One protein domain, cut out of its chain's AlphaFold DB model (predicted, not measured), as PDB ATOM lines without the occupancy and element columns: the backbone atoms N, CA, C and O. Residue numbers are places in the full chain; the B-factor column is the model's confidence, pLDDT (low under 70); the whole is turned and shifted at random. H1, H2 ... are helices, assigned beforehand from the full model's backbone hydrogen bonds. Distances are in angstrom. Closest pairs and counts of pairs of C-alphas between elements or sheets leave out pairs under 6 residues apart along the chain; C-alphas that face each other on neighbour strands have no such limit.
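AT A GLANCE: This is residues 198 to 385 of the 592 residues of the protein "Fungal_trans domain-containing protein" of Diaporthe helianthi (UniProt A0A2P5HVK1). Picture the domain as three helical layers stacked on one another: the long helices H2 and H4 side by side, then the hairpin H5 and H6 crossing them steeply, with H5 in the middle of the stack, then H9 over H5 on the side away from H2 and H4. The short helices H7 and H8 lead into H9, while H1 lies at the corner where H2 begins and H3 lies at the far end, by the start of H4. The printed part has 188 residues with nine named helices, H1 to H9 in order along the chain, and no named strand; the class is all helix. The whole is compact, with a radius of gyration of the C-alphas of 17.0 A, and spans 53 by 40 by 27 A.

IN THESE COORDINATES: Begin at Pro 198 and go on to C-alpha 205 at (32.802, 25.191, -15.601), where H1 starts; it holds residues 205 to 211. After a tight link, H2 takes residues 217 to 236 and is 27.8 A long. H3 is the short helix of residues 248 to 253. Find C-alpha 256 at (14.756, 16.201, 16.360); from there H4, the longest helix, runs 45.7 A to C-alpha 286 at (42.728, 37.295, -12.951). H5 holds residues 302 to 319 and measures 26.0 A, and H6 holds residues 341 to 352 and measures 16.4 A. H7 follows at residues 355 to 361, H8 at residues 365 to 368, and H9 runs 23.0 A from residue 370 to C-alpha 385 at (41.762, 34.394, 23.733).

HOW THE PARTS SIT: Look first at H5, the hub, which touches five other helices. With H6 it forms a helical hairpin at a shallow tilt of 19 degrees, opposite ways; their closest C-alphas, of Thr 311 and Val 348, are 5.9 A apart. H4 touches H5 with residues 267 to 274 alone, at a steep tilt of 53 degrees, and the closest C-alphas are those of Ala 270 and Leu 310, at 6.5 A. H4 also touches H6 at a steep tilt of 54 degrees, with Ala 274 and Leu 347 closest at 5.9 A between C-alphas. H2 touches H4 at a shallow tilt of 20 degrees, opposite ways, with the C-alphas of Val 232 and Ala 266 closest at 4.8 A. H2 and H5 only just touch, with 3 pairs of C-alphas within 8 A; the closest are those of Ile 229 and Tyr 306, at 7.6 A. H9 touches H5 at a shallow tilt of 21 degrees, the same way, and the closest C-alphas, of Ser 308 and Leu 372, are 6.4 A apart. H9 is apart from H2 and H4. H8 touches H7, with Ala 359 and Val 365 closest at 4.9 A between C-alphas, and only just touches H5, with 3 pairs within 8 A, the closest being the C-alphas of Ala 304 and Val 365 at 6.5 A. H1 and H2 touch only at the corner, and only just, with 3 pairs within 8 A; the C-alphas of Phe 211 and Gly 217 are closest at 4.4 A. H3 is close to H4 but not clearly touching it, with the C-alphas of Lys 251 and Ile 259 closest at 8.0 A. In H1, H3, H5 and H6 every O i to N i+4 pair is within hydrogen-bond range; the counts are 15 of 16 in H2, 26 of 27 in H4, 2 of 3 in H7 and 11 of 12 in H9, while H8 is too short for such a pair.

THE WHOLE: The two C-alphas farthest apart, those of Lys 253 and Gly 290, are 55.2 A from each other. The printed part has no cut. The links H2 to H3, H4 to H5 and H5 to H6 are long, with 11, 15 and 21 residues. The mean pLDDT of the printed part is 82.3; look for values under 70 at residues 241 to 250, 324 to 337 and 381 to 385.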
ATOM      1  N   PRO A 198      17.732  25.231 -18.943       89.56
ATOM      2  CA  PRO A 198      18.438  25.000 -20.206       89.56
ATOM      3  C   PRO A 198      19.928  24.699 -20.000       89.56
ATOM      4  O   PRO A 198      20.547  25.252 -19.088       89.56
ATOM      5  N   GLU A 199      20.516  23.868 -20.869       88.25
ATOM      6  CA  GLU A 199      21.899  23.374 -20.741       88.25
ATOM      7  C   GLU A 199      22.914  24.518 -20.566       88.25
ATOM      8  O   GLU A 199      23.828  24.413 -19.748       88.25
ATOM      9  N   GLU A 200      22.703  25.649 -21.241       88.75
ATOM     10  CA  GLU A 200      23.535  26.851 -21.161       88.75
ATOM     11  C   GLU A 200      23.456  27.551 -19.791       88.75
ATOM     12  O   GLU A 200      24.428  28.158 -19.342       88.75
ATOM     13  N   LEU A 201      22.307  27.474 -19.112       86.81
ATOM     14  CA  LEU A 201      22.077  28.088 -17.801       86.81
ATOM     15  C   LEU A 201      22.451  27.172 -16.628       86.81
ATOM     16  O   LEU A 201      22.573  27.659 -15.501       86.81
ATOM     17  N   THR A 202      22.682  25.877 -16.871       90.06
ATOM     18  CA  THR A 202      23.169  24.945 -15.839       90.06
ATOM     19  C   THR A 202      24.530  25.370 -15.277       90.06
ATOM     20  O   THR A 202      25.351  26.004 -15.951       90.06
ATOM     21  N   LEU A 203      24.801  25.014 -14.021       87.75
ATOM     22  CA  LEU A 203      26.059  25.356 -13.368       87.75
ATOM     23  C   LEU A 203      27.175  24.377 -13.780       87.75
ATOM     24  O   LEU A 203      27.326  23.307 -13.199       87.75
ATOM     25  N   THR A 204      27.975  24.760 -14.777       87.56
ATOM     26  CA  THR A 204      29.157  24.007 -15.239       87.56
ATOM     27  C   THR A 204      30.366  24.929 -15.387       87.56
ATOM     28  O   THR A 204      30.207  26.133 -15.588       87.56
ATOM     29  N   ASP A 205      31.590  24.392 -15.353       86.06
ATOM     30  CA  ASP A 205      32.802  25.191 -15.601       86.06
ATOM     31  C   ASP A 205      32.809  25.856 -16.984       86.06
ATOM     32  O   ASP A 205      33.298  26.978 -17.130       86.06
ATOM     33  N   ALA A 206      32.237  25.201 -17.998       87.19
ATOM     34  CA  ALA A 206      32.095  25.774 -19.333       87.19
ATOM     35  C   ALA A 206      31.163  26.998 -19.312       87.19
ATOM     36  O   ALA A 206      31.548  28.072 -19.781       87.19
ATOM     37  N   ASN A 207      29.985  26.863 -18.698       90.81
ATOM     38  CA  ASN A 207      28.992  27.934 -18.611       90.81
ATOM     39  C   ASN A 207      29.482  29.085 -17.723       90.81
ATOM     40  O   ASN A 207      29.362  30.242 -18.114       90.81
ATOM     41  N   ILE A 208      30.128  28.797 -16.586       88.88
ATOM     42  CA  ILE A 208      30.735  29.818 -15.717       88.88
ATOM     43  C   ILE A 208      31.762  30.649 -16.496       88.88
ATOM     44  O   ILE A 208      31.690  31.877 -16.475       88.88
ATOM     45  N   ASN A 209      32.687  30.011 -17.222       86.88
ATOM     46  CA  ASN A 209      33.688  30.738 -18.009       86.88
ATOM     47  C   ASN A 209      33.063  31.505 -19.189       86.88
ATOM     48  O   ASN A 209      33.483  32.628 -19.475       86.88
ATOM     49  N   HIS A 210      32.031  30.951 -19.836       89.38
ATOM     50  CA  HIS A 210      31.279  31.639 -20.885       89.38
ATOM     51  C   HIS A 210      30.579  32.897 -20.347       89.38
ATOM     52  O   HIS A 210      30.874  34.009 -20.793       89.38
ATOM     53  N   PHE A 211      29.713  32.757 -19.342       89.00
ATOM     54  CA  PHE A 211      28.935  33.865 -18.788       89.00
ATOM     55  C   PHE A 211      29.807  34.910 -18.083       89.00
ATOM     56  O   PHE A 211      29.577  36.101 -18.268       89.00
ATOM     57  N   LEU A 212      30.875  34.531 -17.370       84.75
ATOM     58  CA  LEU A 212      31.820  35.509 -16.806       84.75
ATOM     59  C   LEU A 212      32.600  36.315 -17.863       84.75
ATOM     60  O   LEU A 212      33.230  37.314 -17.500       84.75
ATOM     61  N   SER A 213      32.579  35.907 -19.135       82.69
ATOM     62  CA  SER A 213      33.129  36.683 -20.256       82.69
ATOM     63  C   SER A 213      32.090  37.562 -20.971       82.69
ATOM     64  O   SER A 213      32.475  38.427 -21.760       82.69
ATOM     65  N   SER A 214      30.794  37.376 -20.693       85.31
ATOM     66  CA  SER A 214      29.680  38.046 -21.376       85.31
ATOM     67  C   SER A 214      29.060  39.183 -20.548       85.31
ATOM     68  O   SER A 214      29.361  39.373 -19.368       85.31
ATOM     69  N   THR A 215      28.152  39.951 -21.162       78.75
ATOM     70  CA  THR A 215      27.352  40.977 -20.466       78.75
ATOM     71  C   THR A 215      26.375  40.387 -19.449       78.75
ATOM     72  O   THR A 215      25.991  41.085 -18.511       78.75
ATOM     73  N   GLU A 216      26.022  39.107 -19.599       81.62
ATOM     74  CA  GLU A 216      25.055  38.402 -18.751       81.62
ATOM     75  C   GLU A 216      25.690  37.658 -17.573       81.62
ATOM     76  O   GLU A 216      24.973  37.075 -16.763       81.62
ATOM     77  N   GLY A 217      27.014  37.720 -17.406       85.19
ATOM     78  CA  GLY A 217      27.710  37.185 -16.230       85.19
ATOM     79  C   GLY A 217      27.088  37.585 -14.883       85.19
ATOM     80  O   GLY A 217      26.846  36.700 -14.062       85.19
ATOM     81  N   PRO A 218      26.750  38.870 -14.647       85.94
ATOM     82  CA  PRO A 218      26.046  39.296 -13.437       85.94
ATOM     83  C   PRO A 218      24.645  38.681 -13.287       85.94
ATOM     84  O   PRO A 218      24.232  38.400 -12.163       85.94
ATOM     85  N   SER A 219      23.932  38.464 -14.398       83.56
ATOM     86  CA  SER A 219      22.590  37.863 -14.452       83.56
ATOM     87  C   SER A 219      22.642  36.368 -14.096       83.56
ATOM     88  O   SER A 219      21.912  35.907 -13.223       83.56
ATOM     89  N   PHE A 220      23.575  35.627 -14.702       88.50
ATOM     90  CA  PHE A 220      23.842  34.214 -14.411       88.50
ATOM     91  C   PHE A 220      24.299  34.014 -12.955       88.50
ATOM     92  O   PHE A 220      23.775  33.159 -12.241       88.50
ATOM     93  N   MET A 221      25.236  34.844 -12.484       90.25
ATOM     94  CA  MET A 221      25.775  34.768 -11.124       90.25
ATOM     95  C   MET A 221      24.709  35.037 -10.058       90.25
ATOM     96  O   MET A 221      24.647  34.311  -9.062       90.25
ATOM     97  N   ILE A 222      23.861  36.056 -10.255       88.69
ATOM     98  CA  ILE A 222      22.826  36.385  -9.271       88.69
ATOM     99  C   ILE A 222      21.701  35.343  -9.256       88.69
ATOM    100  O   ILE A 222      21.195  35.054  -8.179       88.69
ATOM    101  N   MET A 223      21.373  34.713 -10.392       89.62
ATOM    102  CA  MET A 223      20.398  33.614 -10.455       89.62
ATOM    103  C   MET A 223      20.847  32.412  -9.607       89.62
ATOM    104  O   MET A 223      20.147  32.035  -8.669       89.62
ATOM    105  N   HIS A 224      22.057  31.892  -9.845       91.06
ATOM    106  CA  HIS A 224      22.618  30.781  -9.056       91.06
ATOM    107  C   HIS A 224      22.838  31.150  -7.582       91.06
ATOM    108  O   HIS A 224      22.633  30.328  -6.691       91.06
ATOM    109  N   THR A 225      23.182  32.412  -7.302       92.25
ATOM    110  CA  THR A 225      23.255  32.929  -5.928       92.25
ATOM    111  C   THR A 225      21.891  32.897  -5.235       92.25
ATOM    112  O   THR A 225      21.799  32.420  -4.107       92.25
ATOM    113  N   LEU A 226      20.830  33.380  -5.888       87.88
ATOM    114  CA  LEU A 226      19.480  33.404  -5.320       87.88
ATOM    115  C   LEU A 226      18.931  31.993  -5.094       87.88
ATOM    116  O   LEU A 226      18.382  31.740  -4.026       87.88
ATOM    117  N   LEU A 227      19.135  31.071  -6.040       88.44
ATOM    118  CA  LEU A 227      18.703  29.675  -5.926       88.44
ATOM    119  C   LEU A 227      19.232  29.020  -4.639       88.44
ATOM    120  O   LEU A 227      18.472  28.451  -3.859       88.44
ATOM    121  N   TRP A 228      20.529  29.161  -4.358       89.88
ATOM    122  CA  TRP A 228      21.122  28.586  -3.149       89.88
ATOM    123  C   TRP A 228      20.839  29.387  -1.874       89.88
ATOM    124  O   TRP A 228      20.799  28.792  -0.801       89.88
ATOM    125  N   ILE A 229      20.579  30.697  -1.961       87.81
ATOM    126  CA  ILE A 229      20.061  31.470  -0.816       87.81
ATOM    127  C   ILE A 229      18.666  30.992  -0.435       87.81
ATOM    128  O   ILE A 229      18.414  30.821   0.749       87.81
ATOM    129  N   LEU A 230      17.795  30.703  -1.406       84.94
ATOM    130  CA  LEU A 230      16.468  30.150  -1.133       84.94
ATOM    131  C   LEU A 230      16.570  28.797  -0.417       84.94
ATOM    132  O   LEU A 230      15.876  28.602   0.574       84.94
ATOM    133  N   HIS A 231      17.487  27.909  -0.821       87.12
ATOM    134  CA  HIS A 231      17.751  26.684  -0.056       87.12
ATOM    135  C   HIS A 231      18.330  26.951   1.346       87.12
ATOM    136  O   HIS A 231      17.943  26.267   2.286       87.12
ATOM    137  N   VAL A 232      19.243  27.915   1.535       87.88
ATOM    138  CA  VAL A 232      19.753  28.247   2.883       87.88
ATOM    139  C   VAL A 232      18.629  28.790   3.765       87.88
ATOM    140  O   VAL A 232      18.429  28.281   4.865       87.88
ATOM    141  N   ASP A 233      17.879  29.777   3.282       82.94
ATOM    142  CA  ASP A 233      16.788  30.434   4.006       82.94
ATOM    143  C   ASP A 233      15.641  29.460   4.334       82.94
ATOM    144  O   ASP A 233      15.035  29.570   5.398       82.94
ATOM    145  N   LEU A 234      15.392  28.464   3.473       82.00
ATOM    146  CA  LEU A 234      14.389  27.416   3.684       82.00
ATOM    147  C   LEU A 234      14.650  26.565   4.937       82.00
ATOM    148  O   LEU A 234      13.699  26.110   5.564       82.00
ATOM    149  N   TYR A 235      15.915  26.357   5.313       85.69
ATOM    150  CA  TYR A 235      16.296  25.506   6.450       85.69
ATOM    151  C   TYR A 235      16.908  26.283   7.627       85.69
ATOM    152  O   TYR A 235      16.989  25.755   8.741       85.69
ATOM    153  N   SER A 236      17.362  27.523   7.406       83.12
ATOM    154  CA  SER A 236      18.164  28.290   8.369       83.12
ATOM    155  C   SER A 236      17.446  28.559   9.691       83.12
ATOM    156  O   SER A 236      18.118  28.652  10.712       83.12
ATOM    157  N   PHE A 237      16.107  28.563   9.715       80.19
ATOM    158  CA  PHE A 237      15.296  28.684  10.936       80.19
ATOM    159  C   PHE A 237      15.628  27.632  12.016       80.19
ATOM    160  O   PHE A 237      15.315  27.826  13.194       80.19
ATOM    161  N   THR A 238      16.256  26.514  11.629       82.94
ATOM    162  CA  THR A 238      16.739  25.468  12.542       82.94
ATOM    163  C   THR A 238      18.126  25.738  13.129       82.94
ATOM    164  O   THR A 238      18.474  25.134  14.145       82.94
ATOM    165  N   ILE A 239      18.919  26.635  12.534       81.44
ATOM    166  CA  ILE A 239      20.208  27.081  13.071       81.44
ATOM    167  C   ILE A 239      19.923  28.061  14.215       81.44
ATOM    168  O   ILE A 239      19.342  29.117  13.975       81.44
ATOM    169  N   PRO A 240      20.339  27.772  15.459       77.12
ATOM    170  CA  PRO A 240      20.062  28.677  16.558       77.12
ATOM    171  C   PRO A 240      21.069  29.841  16.605       77.12
ATOM    172  O   PRO A 240      22.236  29.697  16.237       77.12
ATOM    173  N   GLY A 241      20.665  30.995  17.131       66.81
ATOM    174  CA  GLY A 241      21.450  32.233  17.184       66.81
ATOM    175  C   GLY A 241      21.425  33.076  15.904       66.81
ATOM    176  O   GLY A 241      22.311  33.911  15.736       66.81
ATOM    177  N   ILE A 242      20.458  32.870  15.005       69.12
ATOM    178  CA  ILE A 242      20.219  33.755  13.850       69.12
ATOM    179  C   ILE A 242      18.880  34.485  14.013       69.12
ATOM    180  O   ILE A 242      17.994  33.996  14.702       69.12
ATOM    181  N   ARG A 243      18.704  35.632  13.342       59.25
ATOM    182  CA  ARG A 243      17.473  36.450  13.424       59.25
ATOM    183  C   ARG A 243      16.196  35.667  13.099       59.25
ATOM    184  O   ARG A 243      15.163  35.898  13.709       59.25
ATOM    185  N   ASP A 244      16.278  34.777  12.118       62.69
ATOM    186  CA  ASP A 244      15.130  34.055  11.566       62.69
ATOM    187  C   ASP A 244      14.931  32.667  12.233       62.69
ATOM    188  O   ASP A 244      14.153  31.841  11.750       62.69
ATOM    189  N   GLU A 245      15.625  32.416  13.354       68.88
ATOM    190  CA  GLU A 245      15.499  31.231  14.211       68.88
ATOM    191  C   GLU A 245      14.045  31.019  14.674       68.88
ATOM    192  O   GLU A 245      13.399  31.933  15.181       68.88
ATOM    193  N   ALA A 246      13.535  29.792  14.544       64.56
ATOM    194  CA  ALA A 246      12.176  29.447  14.966       64.56
ATOM    195  C   ALA A 246      11.954  29.597  16.481       64.56
ATOM    196  O   ALA A 246      12.849  29.309  17.282       64.56
ATOM    197  N   SER A 247      10.732  29.938  16.891       68.88
ATOM    198  CA  SER A 247      10.325  29.994  18.299       68.88
ATOM    199  C   SER A 247      10.651  28.703  19.076       68.88
ATOM    200  O   SER A 247      10.673  27.604  18.504       68.88
ATOM    201  N   PRO A 248      10.865  28.776  20.408       68.00
ATOM    202  CA  PRO A 248      11.003  27.573  21.234       68.00
ATOM    203  C   PRO A 248       9.770  26.660  21.131       68.00
ATOM    204  O   PRO A 248       9.896  25.442  21.236       68.00
ATOM    205  N   GLU A 249       8.589  27.223  20.870       65.88
ATOM    206  CA  GLU A 249       7.365  26.459  20.649       65.88
ATOM    207  C   GLU A 249       7.389  25.617  19.374       65.88
ATOM    208  O   GLU A 249       7.011  24.448  19.425       65.88
ATOM    209  N   LEU A 250       7.818  26.184  18.242       68.44
ATOM    210  CA  LEU A 250       7.948  25.443  16.989       68.44
ATOM    211  C   LEU A 250       9.034  24.368  17.110       68.44
ATOM    212  O   LEU A 250       8.793  23.215  16.758       68.44
ATOM    213  N   LYS A 251      10.192  24.696  17.702       70.25
ATOM    214  CA  LYS A 251      11.262  23.713  17.951       70.25
ATOM    215  C   LYS A 251      10.789  22.520  18.785       70.25
ATOM    216  O   LYS A 251      11.108  21.390  18.441       70.25
ATOM    217  N   ASN A 252      10.000  22.754  19.835       73.94
ATOM    218  CA  ASN A 252       9.454  21.689  20.684       73.94
ATOM    219  C   ASN A 252       8.398  20.812  19.977       73.94
ATOM    220  O   ASN A 252       8.084  19.733  20.476       73.94
ATOM    221  N   LYS A 253       7.842  21.270  18.846       73.62
ATOM    222  CA  LYS A 253       6.860  20.540  18.024       73.62
ATOM    223  C   LYS A 253       7.521  19.807  16.840       73.62
ATOM    224  O   LYS A 253       6.916  18.892  16.286       73.62
ATOM    225  N   LEU A 254       8.742  20.176  16.439       77.44
ATOM    226  CA  LEU A 254       9.474  19.574  15.313       77.44
ATOM    227  C   LEU A 254      10.250  18.303  15.726       77.44
ATOM    228  O   LEU A 254      10.896  18.298  16.776       77.44
ATOM    229  N   PRO A 255      10.266  17.232  14.906       84.06
ATOM    230  CA  PRO A 255      11.077  16.047  15.185       84.06
ATOM    231  C   PRO A 255      12.578  16.369  15.175       84.06
ATOM    232  O   PRO A 255      13.087  16.963  14.225       84.06
ATOM    233  N   VAL A 256      13.314  15.911  16.193       82.75
ATOM    234  CA  VAL A 256      14.756  16.201  16.360       82.75
ATOM    235  C   VAL A 256      15.589  15.766  15.145       82.75
ATOM    236  O   VAL A 256      16.500  16.481  14.734       82.75
ATOM    237  N   GLU A 257      15.239  14.641  14.519       83.50
ATOM    238  CA  GLU A 257      15.887  14.147  13.294       83.50
ATOM    239  C   GLU A 257      15.706  15.110  12.106       83.50
ATOM    240  O   GLU A 257      16.634  15.308  11.323       83.50
ATOM    241  N   HIS A 258      14.544  15.766  12.000       81.06
ATOM    242  CA  HIS A 258      14.272  16.750  10.948       81.06
ATOM    243  C   HIS A 258      15.001  18.069  11.224       81.06
ATOM    244  O   HIS A 258      15.571  18.646  10.304       81.06
ATOM    245  N   ILE A 259      15.076  18.503  12.490       83.19
ATOM    246  CA  ILE A 259      15.902  19.655  12.893       83.19
ATOM    247  C   ILE A 259      17.368  19.420  12.497       83.19
ATOM    248  O   ILE A 259      17.988  20.301  11.908       83.19
ATOM    249  N   TYR A 260      17.912  18.226  12.762       83.50
ATOM    250  CA  TYR A 260      19.288  17.880  12.395       83.50
ATOM    251  C   TYR A 260      19.499  17.824  10.871       83.50
ATOM    252  O   TYR A 260      20.432  18.445  10.364       83.50
ATOM    253  N   LYS A 261      18.592  17.171  10.125       84.44
ATOM    254  CA  LYS A 261      18.597  17.141   8.649       84.44
ATOM    255  C   LYS A 261      18.599  18.559   8.060       84.44
ATOM    256  O   LYS A 261      19.441  18.878   7.223       84.44
ATOM    257  N   TYR A 262      17.697  19.428   8.519       86.81
ATOM    258  CA  TYR A 262      17.606  20.811   8.049       86.81
ATOM    259  C   TYR A 262      18.861  21.625   8.416       86.81
ATOM    260  O   TYR A 262      19.367  22.356   7.566       86.81
ATOM    261  N   GLN A 263      19.451  21.437   9.604       87.56
ATOM    262  CA  GLN A 263      20.748  22.041   9.945       87.56
ATOM    263  C   GLN A 263      21.860  21.586   8.983       87.56
ATOM    264  O   GLN A 263      22.574  22.432   8.442       87.56
ATOM    265  N   GLN A 264      21.980  20.282   8.697       85.56
ATOM    266  CA  GLN A 264      22.949  19.764   7.721       85.56
ATOM    267  C   GLN A 264      22.716  20.343   6.312       85.56
ATOM    268  O   GLN A 264      23.673  20.762   5.658       85.56
ATOM    269  N   GLN A 265      21.460  20.422   5.849       87.38
ATOM    270  CA  GLN A 265      21.116  21.012   4.549       87.38
ATOM    271  C   GLN A 265      21.477  22.509   4.496       87.38
ATOM    272  O   GLN A 265      22.142  22.938   3.550       87.38
ATOM    273  N   ALA A 266      21.121  23.292   5.522       88.12
ATOM    274  CA  ALA A 266      21.459  24.714   5.627       88.12
ATOM    275  C   ALA A 266      22.978  24.951   5.545       88.12
ATOM    276  O   ALA A 266      23.442  25.799   4.779       88.12
ATOM    277  N   VAL A 267      23.761  24.164   6.292       88.62
ATOM    278  CA  VAL A 267      25.232  24.213   6.275       88.62
ATOM    279  C   VAL A 267      25.780  23.826   4.901       88.62
ATOM    280  O   VAL A 267      26.636  24.529   4.362       88.62
ATOM    281  N   GLY A 268      25.269  22.744   4.304       87.06
ATOM    282  CA  GLY A 268      25.695  22.255   2.994       87.06
ATOM    283  C   GLY A 268      25.503  23.289   1.883       87.06
ATOM    284  O   GLY A 268      26.448  23.585   1.147       87.06
ATOM    285  N   TYR A 269      24.317  23.898   1.791       89.75
ATOM    286  CA  TYR A 269      24.054  24.964   0.818       89.75
ATOM    287  C   TYR A 269      24.851  26.244   1.117       89.75
ATOM    288  O   TYR A 269      25.384  26.852   0.185       89.75
ATOM    289  N   ALA A 270      25.043  26.611   2.389       91.06
ATOM    290  CA  ALA A 270      25.838  27.788   2.743       91.06
ATOM    291  C   ALA A 270      27.326  27.637   2.379       91.06
ATOM    292  O   ALA A 270      27.944  28.574   1.862       91.06
ATOM    293  N   VAL A 271      27.896  26.444   2.576       90.94
ATOM    294  CA  VAL A 271      29.259  26.113   2.136       90.94
ATOM    295  C   VAL A 271      29.366  26.108   0.610       90.94
ATOM    296  O   VAL A 271      30.318  26.686   0.081       90.94
ATOM    297  N   ARG A 272      28.408  25.496  -0.107       88.75
ATOM    298  CA  ARG A 272      28.370  25.495  -1.584       88.75
ATOM    299  C   ARG A 272      28.400  26.928  -2.130       88.75
ATOM    300  O   ARG A 272      29.258  27.247  -2.952       88.75
ATOM    301  N   LEU A 273      27.552  27.815  -1.604       93.44
ATOM    302  CA  LEU A 273      27.460  29.210  -2.042       93.44
ATOM    303  C   LEU A 273      28.728  30.028  -1.763       93.44
ATOM    304  O   LEU A 273      29.232  30.696  -2.668       93.44
ATOM    305  N   ALA A 274      29.313  29.910  -0.570       94.12
ATOM    306  CA  ALA A 274      30.584  30.572  -0.272       94.12
ATOM    307  C   ALA A 274      31.742  30.034  -1.143       94.12
ATOM    308  O   ALA A 274      32.595  30.805  -1.592       94.12
ATOM    309  N   ARG A 275      31.764  28.726  -1.452       91.94
ATOM    310  CA  ARG A 275      32.748  28.122  -2.374       91.94
ATOM    311  C   ARG A 275      32.584  28.625  -3.809       91.94
ATOM    312  O   ARG A 275      33.596  28.905  -4.450       91.94
ATOM    313  N   PHE A 276      31.353  28.789  -4.290       92.44
ATOM    314  CA  PHE A 276      31.058  29.382  -5.598       92.44
ATOM    315  C   PHE A 276      31.519  30.836  -5.670       92.44
ATOM    316  O   PHE A 276      32.309  31.163  -6.553       92.44
ATOM    317  N   TRP A 277      31.154  31.694  -4.711       94.75
ATOM    318  CA  TRP A 277      31.649  33.075  -4.691       94.75
ATOM    319  C   TRP A 277      33.184  33.146  -4.643       94.75
ATOM    320  O   TRP A 277      33.766  33.904  -5.416       94.75
ATOM    321  N   ARG A 278      33.847  32.303  -3.836       93.38
ATOM    322  CA  ARG A 278      35.320  32.177  -3.799       93.38
ATOM    323  C   ARG A 278      35.913  31.753  -5.148       93.38
ATOM    324  O   ARG A 278      36.953  32.270  -5.554       93.38
ATOM    325  N   TYR A 279      35.258  30.840  -5.866       91.50
ATOM    326  CA  TYR A 279      35.684  30.413  -7.202       91.50
ATOM    327  C   TYR A 279      35.558  31.547  -8.228       91.50
ATOM    328  O   TYR A 279      36.522  31.857  -8.931       91.50
ATOM    329  N   LEU A 280      34.417  32.243  -8.243       91.62
ATOM    330  CA  LEU A 280      34.211  33.407  -9.104       91.62
ATOM    331  C   LEU A 280      35.188  34.542  -8.768       91.62
ATOM    332  O   LEU A 280      35.759  35.123  -9.685       91.62
ATOM    333  N   GLN A 281      35.452  34.820  -7.482       91.44
ATOM    334  CA  GLN A 281      36.505  35.753  -7.046       91.44
ATOM    335  C   GLN A 281      37.858  35.379  -7.663       91.44
ATOM    336  O   GLN A 281      38.547  36.256  -8.179       91.44
ATOM    337  N   GLY A 282      38.217  34.091  -7.674       90.44
ATOM    338  CA  GLY A 282      39.447  33.592  -8.293       90.44
ATOM    339  C   GLY A 282      39.545  33.884  -9.796       90.44
ATOM    340  O   GLY A 282      40.603  34.305 -10.266       90.44
ATOM    341  N   ILE A 283      38.455  33.723 -10.553       88.94
ATOM    342  CA  ILE A 283      38.409  34.039 -11.996       88.94
ATOM    343  C   ILE A 283      38.452  35.560 -12.218       88.94
ATOM    344  O   ILE A 283      39.223  36.077 -13.027       88.94
ATOM    345  N   VAL A 284      37.654  36.308 -11.457       89.12
ATOM    346  CA  VAL A 284      37.501  37.764 -11.579       89.12
ATOM    347  C   VAL A 284      38.772  38.521 -11.156       89.12
ATOM    348  O   VAL A 284      39.148  39.521 -11.780       89.12
ATOM    349  N   ALA A 285      39.519  37.997 -10.181       88.25
ATOM    350  CA  ALA A 285      40.829  38.510  -9.788       88.25
ATOM    351  C   ALA A 285      41.857  38.470 -10.934       88.25
ATOM    352  O   ALA A 285      42.662  39.396 -11.038       88.25
ATOM    353  N   GLN A 286      41.790  37.476 -11.830       88.69
ATOM    354  CA  GLN A 286      42.728  37.295 -12.951       88.69
ATOM    355  C   GLN A 286      42.490  38.244 -14.140       88.69
ATOM    356  O   GLN A 286      43.374  38.395 -14.984       88.69
ATOM    357  N   ARG A 287      41.325  38.907 -14.227       88.19
ATOM    358  CA  ARG A 287      41.025  39.878 -15.300       88.19
ATOM    359  C   ARG A 287      42.064  41.026 -15.331       88.19
ATOM    360  O   ARG A 287      42.510  41.443 -14.259       88.19
ATOM    361  N   PRO A 288      42.426  41.595 -16.497       86.31
ATOM    362  CA  PRO A 288      43.307  42.769 -16.566       86.31
ATOM    363  C   PRO A 288      42.750  43.952 -15.764       86.31
ATOM    364  O   PRO A 288      41.539  44.141 -15.741       86.31
ATOM    365  N   SER A 289      43.603  44.752 -15.122       83.81
ATOM    366  CA  SER A 289      43.161  45.933 -14.361       83.81
ATOM    367  C   SER A 289      42.529  46.994 -15.270       83.81
ATOM    368  O   SER A 289      43.115  47.362 -16.289       83.81
ATOM    369  N   GLY A 290      41.360  47.499 -14.877       83.44
ATOM    370  CA  GLY A 290      40.559  48.464 -15.629       83.44
ATOM    371  C   GLY A 290      40.130  49.655 -14.774       83.44
ATOM    372  O   GLY A 290      40.972  50.376 -14.239       83.44
ATOM    373  N   ASN A 291      38.818  49.882 -14.667       77.94
ATOM    374  CA  ASN A 291      38.239  50.939 -13.825       77.94
ATOM    375  C   ASN A 291      37.842  50.428 -12.419       77.94
ATOM    376  O   ASN A 291      37.315  51.192 -11.613       77.94
ATOM    377  N   GLY A 292      38.076  49.144 -12.130       83.19
ATOM    378  CA  GLY A 292      37.686  48.444 -10.908       83.19
ATOM    379  C   GLY A 292      36.369  47.674 -11.039       83.19
ATOM    380  O   GLY A 292      36.156  46.712 -10.303       83.19
ATOM    381  N   ALA A 293      35.498  48.020 -11.997       82.81
ATOM    382  CA  ALA A 293      34.229  47.318 -12.198       82.81
ATOM    383  C   ALA A 293      34.459  45.906 -12.756       82.81
ATOM    384  O   ALA A 293      33.672  44.999 -12.497       82.81
ATOM    385  N   GLU A 294      35.587  45.674 -13.436       84.25
ATOM    386  CA  GLU A 294      35.998  44.338 -13.857       84.25
ATOM    387  C   GLU A 294      36.326  43.402 -12.684       84.25
ATOM    388  O   GLU A 294      36.398  42.193 -12.899       84.25
ATOM    389  N   LYS A 295      36.493  43.928 -11.459       86.19
ATOM    390  CA  LYS A 295      36.696  43.155 -10.221       86.19
ATOM    391  C   LYS A 295      35.401  42.834  -9.468       86.19
ATOM    392  O   LYS A 295      35.449  42.148  -8.450       86.19
ATOM    393  N   LEU A 296      34.250  43.283  -9.967       88.19
ATOM    394  CA  LEU A 296      32.945  42.943  -9.408       88.19
ATOM    395  C   LEU A 296      32.443  41.586  -9.928       88.19
ATOM    396  O   LEU A 296      32.633  41.241 -11.098       88.19
ATOM    397  N   LEU A 297      31.732  40.849  -9.064       89.00
ATOM    398  CA  LEU A 297      30.899  39.711  -9.482       89.00
ATOM    399  C   LEU A 297      29.547  40.186 -10.046       89.00
ATOM    400  O   LEU A 297      29.006  39.586 -10.969       89.00
ATOM    401  N   THR A 298      29.004  41.280  -9.500       88.75
ATOM    402  CA  THR A 298      27.777  41.937  -9.965       88.75
ATOM    403  C   THR A 298      27.783  43.425  -9.617       88.75
ATOM    404  O   THR A 298      28.557  43.880  -8.777       88.75
ATOM    405  N   VAL A 299      26.893  44.173 -10.264       82.50
ATOM    406  CA  VAL A 299      26.631  45.600 -10.028       82.50
ATOM    407  C   VAL A 299      25.320  45.839  -9.267       82.50
ATOM    408  O   VAL A 299      24.845  46.970  -9.218       82.50
ATOM    409  N   ASP A 300      24.701  44.790  -8.717       83.62
ATOM    410  CA  ASP A 300      23.535  44.911  -7.836       83.62
ATOM    411  C   ASP A 300      23.979  44.945  -6.365       83.62
ATOM    412  O   ASP A 300      24.600  43.999  -5.875       83.62
ATOM    413  N   GLN A 301      23.662  46.031  -5.651       81.94
ATOM    414  CA  GLN A 301      24.079  46.207  -4.258       81.94
ATOM    415  C   GLN A 301      23.426  45.213  -3.286       81.94
ATOM    416  O   GLN A 301      23.990  44.965  -2.222       81.94
ATOM    417  N   MET A 302      22.301  44.581  -3.656       80.38
ATOM    418  CA  MET A 302      21.652  43.546  -2.833       80.38
ATOM    419  C   MET A 302      22.574  42.350  -2.556       80.38
ATOM    420  O   MET A 302      22.408  41.649  -1.558       80.38
ATOM    421  N   PHE A 303      23.609  42.170  -3.382       89.25
ATOM    422  CA  PHE A 303      24.683  41.216  -3.139       89.25
ATOM    423  C   PHE A 303      25.387  41.425  -1.785       89.25
ATOM    424  O   PHE A 303      25.746  40.446  -1.138       89.25
ATOM    425  N   ALA A 304      25.504  42.662  -1.288       88.56
ATOM    426  CA  ALA A 304      26.024  42.930   0.058       88.56
ATOM    427  C   ALA A 304      25.141  42.317   1.157       88.56
ATOM    428  O   ALA A 304      25.653  41.716   2.104       88.56
ATOM    429  N   THR A 305      23.818  42.422   1.016       84.56
ATOM    430  CA  THR A 305      22.831  41.838   1.936       84.56
ATOM    431  C   THR A 305      22.911  40.312   1.927       84.56
ATOM    432  O   THR A 305      22.931  39.686   2.986       84.56
ATOM    433  N   TYR A 306      23.039  39.714   0.741       89.25
ATOM    434  CA  TYR A 306      23.202  38.270   0.557       89.25
ATOM    435  C   TYR A 306      24.497  37.738   1.185       89.25
ATOM    436  O   TYR A 306      24.458  36.794   1.977       89.25
ATOM    437  N   VAL A 307      25.632  38.393   0.917       92.81
ATOM    438  CA  VAL A 307      26.926  38.083   1.549       92.81
ATOM    439  C   VAL A 307      26.843  38.222   3.070       92.81
ATOM    440  O   VAL A 307      27.372  37.377   3.794       92.81
ATOM    441  N   SER A 308      26.130  39.234   3.571       88.81
ATOM    442  CA  SER A 308      25.955  39.462   5.010       88.81
ATOM    443  C   SER A 308      25.107  38.388   5.686       88.81
ATOM    444  O   SER A 308      25.520  37.864   6.721       88.81
ATOM    445  N   ARG A 309      23.959  38.010   5.101       84.38
ATOM    446  CA  ARG A 309      23.102  36.932   5.624       84.38
ATOM    447  C   ARG A 309      23.870  35.612   5.677       84.38
ATOM    448  O   ARG A 309      23.947  34.998   6.741       84.38
ATOM    449  N   LEU A 310      24.515  35.228   4.573       92.06
ATOM    450  CA  LEU A 310      25.266  33.974   4.501       92.06
ATOM    451  C   LEU A 310      26.427  33.932   5.500       92.06
ATOM    452  O   LEU A 310      26.673  32.913   6.138       92.06
ATOM    453  N   THR A 311      27.137  35.046   5.670       93.06
ATOM    454  CA  THR A 311      28.290  35.102   6.577       93.06
ATOM    455  C   THR A 311      27.854  35.063   8.046       93.06
ATOM    456  O   THR A 311      28.514  34.394   8.837       93.06
ATOM    457  N   LYS A 312      26.706  35.662   8.411       88.31
ATOM    458  CA  LYS A 312      26.096  35.472   9.744       88.31
ATOM    459  C   LYS A 312      25.703  34.002   9.984       88.31
ATOM    460  O   LYS A 312      26.002  33.475  11.054       88.31
ATOM    461  N   VAL A 313      25.144  33.311   8.982       88.38
ATOM    462  CA  VAL A 313      24.873  31.858   9.049       88.38
ATOM    463  C   VAL A 313      26.163  31.056   9.271       88.38
ATOM    464  O   VAL A 313      26.226  30.256  10.202       88.38
ATOM    465  N   LEU A 314      27.222  31.301   8.490       90.69
ATOM    466  CA  LEU A 314      28.507  30.603   8.654       90.69
ATOM    467  C   LEU A 314      29.149  30.850  10.033       90.69
ATOM    468  O   LEU A 314      29.723  29.924  10.604       90.69
ATOM    469  N   LEU A 315      29.027  32.055  10.601       88.31
ATOM    470  CA  LEU A 315      29.492  32.346  11.965       88.31
ATOM    471  C   LEU A 315      28.726  31.533  13.023       88.31
ATOM    472  O   LEU A 315      29.363  30.915  13.875       88.31
ATOM    473  N   ALA A 316      27.392  31.468  12.947       85.94
ATOM    474  CA  ALA A 316      26.575  30.673  13.873       85.94
ATOM    475  C   ALA A 316      26.882  29.164  13.775       85.94
ATOM    476  O   ALA A 316      27.004  28.472  14.790       85.94
ATOM    477  N   VAL A 317      27.089  28.664  12.552       86.56
ATOM    478  CA  VAL A 317      27.497  27.277  12.268       86.56
ATOM    479  C   VAL A 317      28.855  26.949  12.888       86.56
ATOM    480  O   VAL A 317      28.990  25.893  13.507       86.56
ATOM    481  N   ARG A 318      29.843  27.851  12.781       88.38
ATOM    482  CA  ARG A 318      31.149  27.704  13.449       88.38
ATOM    483  C   ARG A 318      31.012  27.723  14.969       88.38
ATOM    484  O   ARG A 318      31.483  26.802  15.630       88.38
ATOM    485  N   GLN A 319      30.312  28.721  15.516       85.31
ATOM    486  CA  GLN A 319      30.111  28.909  16.960       85.31
ATOM    487  C   GLN A 319      29.540  27.660  17.649       85.31
ATOM    488  O   GLN A 319      29.916  27.340  18.774       85.31
ATOM    489  N   ARG A 320      28.623  26.960  16.969       83.75
ATOM    490  CA  ARG A 320      27.910  25.781  17.487       83.75
ATOM    491  C   ARG A 320      28.411  24.449  16.924       83.75
ATOM    492  O   ARG A 320      27.843  23.414  17.249       83.75
ATOM    493  N   ARG A 321      29.451  24.480  16.086       85.06
ATOM    494  CA  ARG A 321      30.058  23.325  15.405       85.06
ATOM    495  C   ARG A 321      29.089  22.432  14.620       85.06
ATOM    496  O   ARG A 321      29.295  21.228  14.511       85.06
ATOM    497  N   LEU A 322      28.084  23.030  13.977       82.38
ATOM    498  CA  LEU A 322      27.062  22.316  13.184       82.38
ATOM    499  C   LEU A 322      27.601  21.700  11.868       82.38
ATOM    500  O   LEU A 322      26.834  21.291  11.004       82.38
ATOM    501  N   PHE A 323      28.924  21.654  11.705       79.62
ATOM    502  CA  PHE A 323      29.637  20.983  10.620       79.62
ATOM    503  C   PHE A 323      30.228  19.622  11.039       79.62
ATOM    504  O   PHE A 323      30.681  18.860  10.180       79.62
ATOM    505  N   GLU A 324      30.240  19.293  12.336       69.44
ATOM    506  CA  GLU A 324      30.660  17.974  12.814       69.44
ATOM    507  C   GLU A 324      29.622  16.921  12.361       69.44
ATOM    508  O   GLU A 324      28.502  16.885  12.863       69.44
ATOM    509  N   ASN A 325      30.018  16.036  11.431       65.25
ATOM    510  CA  ASN A 325      29.197  14.986  10.787       65.25
ATOM    511  C   ASN A 325      28.200  15.465   9.700       65.25
ATOM    512  O   ASN A 325      27.038  15.054   9.672       65.25
ATOM    513  N   LEU A 326      28.657  16.289   8.751       68.25
ATOM    514  CA  LEU A 326      27.927  16.538   7.496       68.25
ATOM    515  C   LEU A 326      27.953  15.306   6.573       68.25
ATOM    516  O   LEU A 326      29.024  14.882   6.134       68.25
ATOM    517  N   GLU A 327      26.780  14.776   6.223       58.38
ATOM    518  CA  GLU A 327      26.639  13.816   5.123       58.38
ATOM    519  C   GLU A 327      26.629  14.569   3.782       58.38
ATOM    520  O   GLU A 327      25.822  15.473   3.566       58.38
ATOM    521  N   TYR A 328      27.554  14.230   2.878       54.69
ATOM    522  CA  TYR A 328      27.694  14.907   1.586       54.69
ATOM    523  C   TYR A 328      26.950  14.173   0.478       54.69
ATOM    524  O   TYR A 328      27.341  13.068   0.094       54.69
ATOM    525  N   ASP A 329      25.970  14.849  -0.121       44.84
ATOM    526  CA  ASP A 329      25.467  14.459  -1.434       44.84
ATOM    527  C   ASP A 329      26.338  15.041  -2.568       44.84
ATOM    528  O   ASP A 329      26.848  16.168  -2.496       44.84
ATOM    529  N   ASN A 330      26.540  14.238  -3.610       46.34
ATOM    530  CA  ASN A 330      27.713  14.250  -4.487       46.34
ATOM    531  C   ASN A 330      27.548  15.142  -5.732       46.34
ATOM    532  O   ASN A 330      27.883  14.748  -6.849       46.34
ATOM    533  N   THR A 331      27.042  16.361  -5.547       42.97
ATOM    534  CA  THR A 331      26.866  17.341  -6.632       42.97
ATOM    535  C   THR A 331      28.194  18.050  -6.966       42.97
ATOM    536  O   THR A 331      28.816  18.612  -6.060       42.97
ATOM    537  N   PRO A 332      28.665  18.056  -8.229       45.72
ATOM    538  CA  PRO A 332      29.993  18.564  -8.566       45.72
ATOM    539  C   PRO A 332      30.010  20.065  -8.898       45.72
ATOM    540  O   PRO A 332      29.584  20.457  -9.979       45.72
ATOM    541  N   LEU A 333      30.611  20.886  -8.029       46.12
ATOM    542  CA  LEU A 333      31.440  22.029  -8.448       46.12
ATOM    543  C   LEU A 333      32.268  22.585  -7.280       46.12
ATOM    544  O   LEU A 333      31.775  22.712  -6.161       46.12
ATOM    545  N   VAL A 334      33.524  22.950  -7.574       45.69
ATOM    546  CA  VAL A 334      34.603  23.220  -6.601       45.69
ATOM    547  C   VAL A 334      34.962  21.969  -5.772       45.69
ATOM    548  O   VAL A 334      34.120  21.137  -5.450       45.69
ATOM    549  N   HIS A 335      36.251  21.776  -5.478       49.34
ATOM    550  CA  HIS A 335      36.756  20.526  -4.899       49.34
ATOM    551  C   HIS A 335      36.108  20.140  -3.555       49.34
ATOM    552  O   HIS A 335      35.690  20.993  -2.766       49.34
ATOM    553  N   GLN A 336      36.122  18.832  -3.269       58.16
ATOM    554  CA  GLN A 336      35.793  18.233  -1.969       58.16
ATOM    555  C   GLN A 336      36.867  18.561  -0.909       58.16
ATOM    556  O   GLN A 336      37.498  17.683  -0.330       58.16
ATOM    557  N   GLU A 337      37.087  19.851  -0.651       64.12
ATOM    558  CA  GLU A 337      37.710  20.308   0.590       64.12
ATOM    559  C   GLU A 337      36.852  19.814   1.771       64.12
ATOM    560  O   GLU A 337      35.619  19.956   1.708       64.12
ATOM    561  N   PRO A 338      37.451  19.278   2.851       70.56
ATOM    562  CA  PRO A 338      36.710  19.011   4.077       70.56
ATOM    563  C   PRO A 338      36.117  20.320   4.619       70.56
ATOM    564  O   PRO A 338      36.671  21.402   4.417       70.56
ATOM    565  N   VAL A 339      34.974  20.233   5.294       80.00
ATOM    566  CA  VAL A 339      34.436  21.352   6.080       80.00
ATOM    567  C   VAL A 339      34.834  21.123   7.528       80.00
ATOM    568  O   VAL A 339      34.144  20.441   8.281       80.00
ATOM    569  N   ASP A 340      35.984  21.679   7.883       83.75
ATOM    570  CA  ASP A 340      36.392  21.919   9.260       83.75
ATOM    571  C   ASP A 340      36.262  23.418   9.592       83.75
ATOM    572  O   ASP A 340      35.896  24.244   8.743       83.75
ATOM    573  N   ASP A 341      36.555  23.795  10.837       86.25
ATOM    574  CA  ASP A 341      36.470  25.193  11.264       86.25
ATOM    575  C   ASP A 341      37.442  26.115  10.503       86.25
ATOM    576  O   ASP A 341      37.127  27.284  10.278       86.25
ATOM    577  N   ALA A 342      38.590  25.600  10.047       87.38
ATOM    578  CA  ALA A 342      39.575  26.375   9.294       87.38
ATOM    579  C   ALA A 342      39.091  26.664   7.863       87.38
ATOM    580  O   ALA A 342      39.225  27.791   7.379       87.38
ATOM    581  N   ALA A 343      38.455  25.689   7.208       88.25
ATOM    582  CA  ALA A 343      37.780  25.875   5.929       88.25
ATOM    583  C   ALA A 343      36.617  26.873   6.054       88.25
ATOM    584  O   ALA A 343      36.490  27.777   5.226       88.25
ATOM    585  N   LEU A 344      35.804  26.779   7.114       90.62
ATOM    586  CA  LEU A 344      34.732  27.747   7.378       90.62
ATOM    587  C   LEU A 344      35.276  29.150   7.690       90.62
ATOM    588  O   LEU A 344      34.719  30.135   7.207       90.62
ATOM    589  N   ALA A 345      36.383  29.267   8.430       91.81
ATOM    590  CA  ALA A 345      37.068  30.538   8.666       91.81
ATOM    591  C   ALA A 345      37.565  31.168   7.356       91.81
ATOM    592  O   ALA A 345      37.367  32.364   7.127       91.81
ATOM    593  N   ALA A 346      38.164  30.365   6.472       92.38
ATOM    594  CA  ALA A 346      38.623  30.810   5.159       92.38
ATOM    595  C   ALA A 346      37.460  31.243   4.248       92.38
ATOM    596  O   ALA A 346      37.591  32.229   3.524       92.38
ATOM    597  N   LEU A 347      36.308  30.562   4.308       94.06
ATOM    598  CA  LEU A 347      35.098  30.953   3.575       94.06
ATOM    599  C   LEU A 347      34.483  32.252   4.119       94.06
ATOM    600  O   LEU A 347      34.170  33.139   3.329       94.06
ATOM    601  N   VAL A 348      34.400  32.423   5.445       95.38
ATOM    602  CA  VAL A 348      33.996  33.696   6.076       95.38
ATOM    603  C   VAL A 348      34.907  34.839   5.616       95.38
ATOM    604  O   VAL A 348      34.412  35.879   5.189       95.38
ATOM    605  N   GLN A 349      36.228  34.645   5.614       95.56
ATOM    606  CA  GLN A 349      37.161  35.665   5.128       95.56
ATOM    607  C   GLN A 349      37.016  35.929   3.619       95.56
ATOM    608  O   GLN A 349      37.037  37.089   3.208       95.56
ATOM    609  N   SER A 350      36.793  34.899   2.792       95.81
ATOM    610  CA  SER A 350      36.535  35.068   1.350       95.81
ATOM    611  C   SER A 350      35.286  35.911   1.088       95.81
ATOM    612  O   SER A 350      35.328  36.829   0.264       95.81
ATOM    613  N   ASN A 351      34.209  35.662   1.841       96.56
ATOM    614  CA  ASN A 351      32.984  36.454   1.793       96.56
ATOM    615  C   ASN A 351      33.252  37.924   2.149       96.56
ATOM    616  O   ASN A 351      32.801  38.818   1.435       96.56
ATOM    617  N   MET A 352      34.043  38.197   3.194       95.56
ATOM    618  CA  MET A 352      34.400  39.575   3.559       95.56
ATOM    619  C   MET A 352      35.175  40.302   2.448       95.56
ATOM    620  O   MET A 352      34.975  41.501   2.265       95.56
ATOM    621  N   GLN A 353      35.980  39.602   1.638       94.75
ATOM    622  CA  GLN A 353      36.671  40.202   0.482       94.75
ATOM    623  C   GLN A 353      35.743  40.569  -0.696       94.75
ATOM    624  O   GLN A 353      36.177  41.266  -1.613       94.75
ATOM    625  N   LEU A 354      34.468  40.154  -0.698       93.62
ATOM    626  CA  LEU A 354      33.478  40.598  -1.697       93.62
ATOM    627  C   LEU A 354      33.028  42.052  -1.468       93.62
ATOM    628  O   LEU A 354      32.576  42.721  -2.399       93.62
ATOM    629  N   ILE A 355      33.136  42.537  -0.229       93.06
ATOM    630  CA  ILE A 355      32.508  43.782   0.221       93.06
ATOM    631  C   ILE A 355      33.294  45.040  -0.207       93.06
ATOM    632  O   ILE A 355      32.659  45.949  -0.747       93.06
ATOM    633  N   PRO A 356      34.633  45.145  -0.042       92.19
ATOM    634  CA  PRO A 356      35.367  46.363  -0.397       92.19
ATOM    635  C   PRO A 356      35.268  46.772  -1.880       92.19
ATOM    636  O   PRO A 356      35.047  47.960  -2.128       92.19
ATOM    637  N   PRO A 357      35.355  45.854  -2.872       90.00
ATOM    638  CA  PRO A 357      35.162  46.214  -4.278       90.00
ATOM    639  C   PRO A 357      33.770  46.787  -4.553       90.00
ATOM    640  O   PRO A 357      33.645  47.759  -5.291       90.00
ATOM    641  N   LEU A 358      32.725  46.231  -3.933       89.88
ATOM    642  CA  LEU A 358      31.347  46.699  -4.104       89.88
ATOM    643  C   LEU A 358      31.125  48.062  -3.422       89.88
ATOM    644  O   LEU A 358      30.529  48.963  -4.014       89.88
ATOM    645  N   ALA A 359      31.677  48.250  -2.219       89.69
ATOM    646  CA  ALA A 359      31.585  49.496  -1.457       89.69
ATOM    647  C   ALA A 359      32.302  50.692  -2.112       89.69
ATOM    648  O   ALA A 359      31.942  51.837  -1.847       89.69
ATOM    649  N   TRP A 360      33.277  50.453  -2.996       87.69
ATOM    650  CA  TRP A 360      33.893  51.506  -3.815       87.69
ATOM    651  C   TRP A 360      32.895  52.154  -4.792       87.69
ATOM    652  O   TRP A 360      32.923  53.367  -4.999       87.69
ATOM    653  N   PHE A 361      31.988  51.359  -5.368       84.62
ATOM    654  CA  PHE A 361      30.957  51.837  -6.296       84.62
ATOM    655  C   PHE A 361      29.685  52.310  -5.583       84.62
ATOM    656  O   PHE A 361      29.041  53.257  -6.042       84.62
ATOM    657  N   PHE A 362      29.352  51.681  -4.452       85.31
ATOM    658  CA  PHE A 362      28.145  51.928  -3.661       85.31
ATOM    659  C   PHE A 362      28.531  52.236  -2.200       85.31
ATOM    660  O   PHE A 362      28.562  51.318  -1.381       85.31
ATOM    661  N   PRO A 363      28.847  53.496  -1.835       82.12
ATOM    662  CA  PRO A 363      29.431  53.824  -0.527       82.12
ATOM    663  C   PRO A 363      28.619  53.341   0.686       82.12
ATOM    664  O   PRO A 363      29.204  52.882   1.668       82.12
ATOM    665  N   HIS A 364      27.285  53.357   0.586       82.19
ATOM    666  CA  HIS A 364      26.367  52.838   1.607       82.19
ATOM    667  C   HIS A 364      26.581  51.345   1.931       82.19
ATOM    668  O   HIS A 364      26.335  50.918   3.054       82.19
ATOM    669  N   VAL A 365      27.149  50.543   1.021       87.88
ATOM    670  CA  VAL A 365      27.518  49.147   1.323       87.88
ATOM    671  C   VAL A 365      28.519  49.058   2.485       87.88
ATOM    672  O   VAL A 365      28.550  48.040   3.173       87.88
ATOM    673  N   SER A 366      29.305  50.103   2.778       87.31
ATOM    674  CA  SER A 366      30.153  50.111   3.982       87.31
ATOM    675  C   SER A 366      29.409  50.326   5.297       87.31
ATOM    676  O   SER A 366      29.854  49.799   6.311       87.31
ATOM    677  N   GLU A 367      28.292  51.043   5.263       84.12
ATOM    678  CA  GLU A 367      27.379  51.264   6.387       84.12
ATOM    679  C   GLU A 367      26.532  49.997   6.610       84.12
ATOM    680  O   GLU A 367      26.607  49.371   7.664       84.12
ATOM    681  N   LEU A 368      25.882  49.503   5.548       80.31
ATOM    682  CA  LEU A 368      25.091  48.262   5.511       80.31
ATOM    683  C   LEU A 368      25.859  46.996   5.950       80.31
ATOM    684  O   LEU A 368      25.246  46.002   6.332       80.31
ATOM    685  N   THR A 369      27.193  46.996   5.880       87.31
ATOM    686  CA  THR A 369      28.035  45.853   6.285       87.31
ATOM    687  C   THR A 369      28.847  46.102   7.558       87.31
ATOM    688  O   THR A 369      29.705  45.284   7.894       87.31
ATOM    689  N   GLN A 370      28.591  47.193   8.289       86.00
ATOM    690  CA  GLN A 370      29.336  47.540   9.500       86.00
ATOM    691  C   GLN A 370      29.206  46.464  10.594       86.00
ATOM    692  O   GLN A 370      30.225  45.938  11.044       86.00
ATOM    693  N   ASP A 371      27.984  46.061  10.953       78.62
ATOM    694  CA  ASP A 371      27.727  45.025  11.970       78.62
ATOM    695  C   ASP A 371      28.410  43.698  11.648       78.62
ATOM    696  O   ASP A 371      28.853  42.976  12.539       78.62
ATOM    697  N   LEU A 372      28.474  43.352  10.357       87.19
ATOM    698  CA  LEU A 372      29.081  42.109   9.900       87.19
ATOM    699  C   LEU A 372      30.591  42.114  10.142       87.19
ATOM    700  O   LEU A 372      31.135  41.104  10.581       87.19
ATOM    701  N   ARG A 373      31.255  43.247   9.880       88.12
ATOM    702  CA  ARG A 373      32.688  43.431  10.149       88.12
ATOM    703  C   ARG A 373      32.951  43.253  11.643       88.12
ATOM    704  O   ARG A 373      33.688  42.346  12.010       88.12
ATOM    705  N   HIS A 374      32.217  43.984  12.486       85.75
ATOM    706  CA  HIS A 374      32.306  43.858  13.947       85.75
ATOM    707  C   HIS A 374      32.040  42.427  14.440       85.75
ATOM    708  O   HIS A 374      32.751  41.943  15.315       85.75
ATOM    709  N   ALA A 375      31.064  41.712  13.870       81.50
ATOM    710  CA  ALA A 375      30.781  40.321  14.231       81.50
ATOM    711  C   ALA A 375      31.927  39.358  13.857       81.50
ATOM    712  O   ALA A 375      32.289  38.501  14.664       81.50
ATOM    713  N   VAL A 376      32.523  39.504  12.666       88.56
ATOM    714  CA  VAL A 376      33.680  38.700  12.228       88.56
ATOM    715  C   VAL A 376      34.924  39.019  13.066       88.56
ATOM    716  O   VAL A 376      35.606  38.095  13.520       88.56
ATOM    717  N   ASP A 377      35.190  40.302  13.315       84.12
ATOM    718  CA  ASP A 377      36.329  40.765  14.109       84.12
ATOM    719  C   ASP A 377      36.225  40.247  15.552       84.12
ATOM    720  O   ASP A 377      37.144  39.580  16.037       84.12
ATOM    721  N   ASN A 378      35.071  40.435  16.206       82.62
ATOM    722  CA  ASN A 378      34.809  39.937  17.561       82.62
ATOM    723  C   ASN A 378      34.930  38.409  17.655       82.62
ATOM    724  O   ASN A 378      35.536  37.907  18.603       82.62
ATOM    725  N   PHE A 379      34.424  37.662  16.665       81.50
ATOM    726  CA  PHE A 379      34.579  36.204  16.623       81.50
ATOM    727  C   PHE A 379      36.059  35.795  16.554       81.50
ATOM    728  O   PHE A 379      36.472  34.861  17.241       81.50
ATOM    729  N   SER A 380      36.874  36.510  15.768       73.44
ATOM    730  CA  SER A 380      38.318  36.255  15.659       73.44
ATOM    731  C   SER A 380      39.102  36.610  16.931       73.44
ATOM    732  O   SER A 380      40.125  35.989  17.224       73.44
ATOM    733  N   HIS A 381      38.622  37.585  17.707       66.44
ATOM    734  CA  HIS A 381      39.223  37.975  18.980       66.44
ATOM    735  C   HIS A 381      38.835  37.039  20.131       66.44
ATOM    736  O   HIS A 381      39.689  36.742  20.964       66.44
ATOM    737  N   GLY A 382      37.594  36.542  20.160       57.97
ATOM    738  CA  GLY A 382      37.136  35.559  21.147       57.97
ATOM    739  C   GLY A 382      37.933  34.256  21.067       57.97
ATOM    740  O   GLY A 382      38.639  33.912  22.012       57.97
ATOM    741  N   THR A 383      37.920  33.600  19.901       54.03
ATOM    742  CA  THR A 383      38.626  32.320  19.695       54.03
ATOM    743  C   THR A 383      40.131  32.408  19.949       54.03
ATOM    744  O   THR A 383      40.734  31.461  20.445       54.03
ATOM    745  N   ARG A 384      40.750  33.562  19.669       44.31
ATOM    746  CA  ARG A 384      42.172  33.810  19.945       44.31
ATOM    747  C   ARG A 384      42.502  33.942  21.439       44.31
ATOM    748  O   ARG A 384      43.654  33.725  21.807       44.31
ATOM    749  N   ASN A 385      41.544  34.315  22.288       37.53
ATOM    750  CA  ASN A 385      41.762  34.394  23.733       37.53
ATOM    751  C   ASN A 385      41.622  33.020  24.404       37.53
ATOM    752  O   ASN A 385      42.394  32.726  25.314       37.53
TER     753      ASN A 385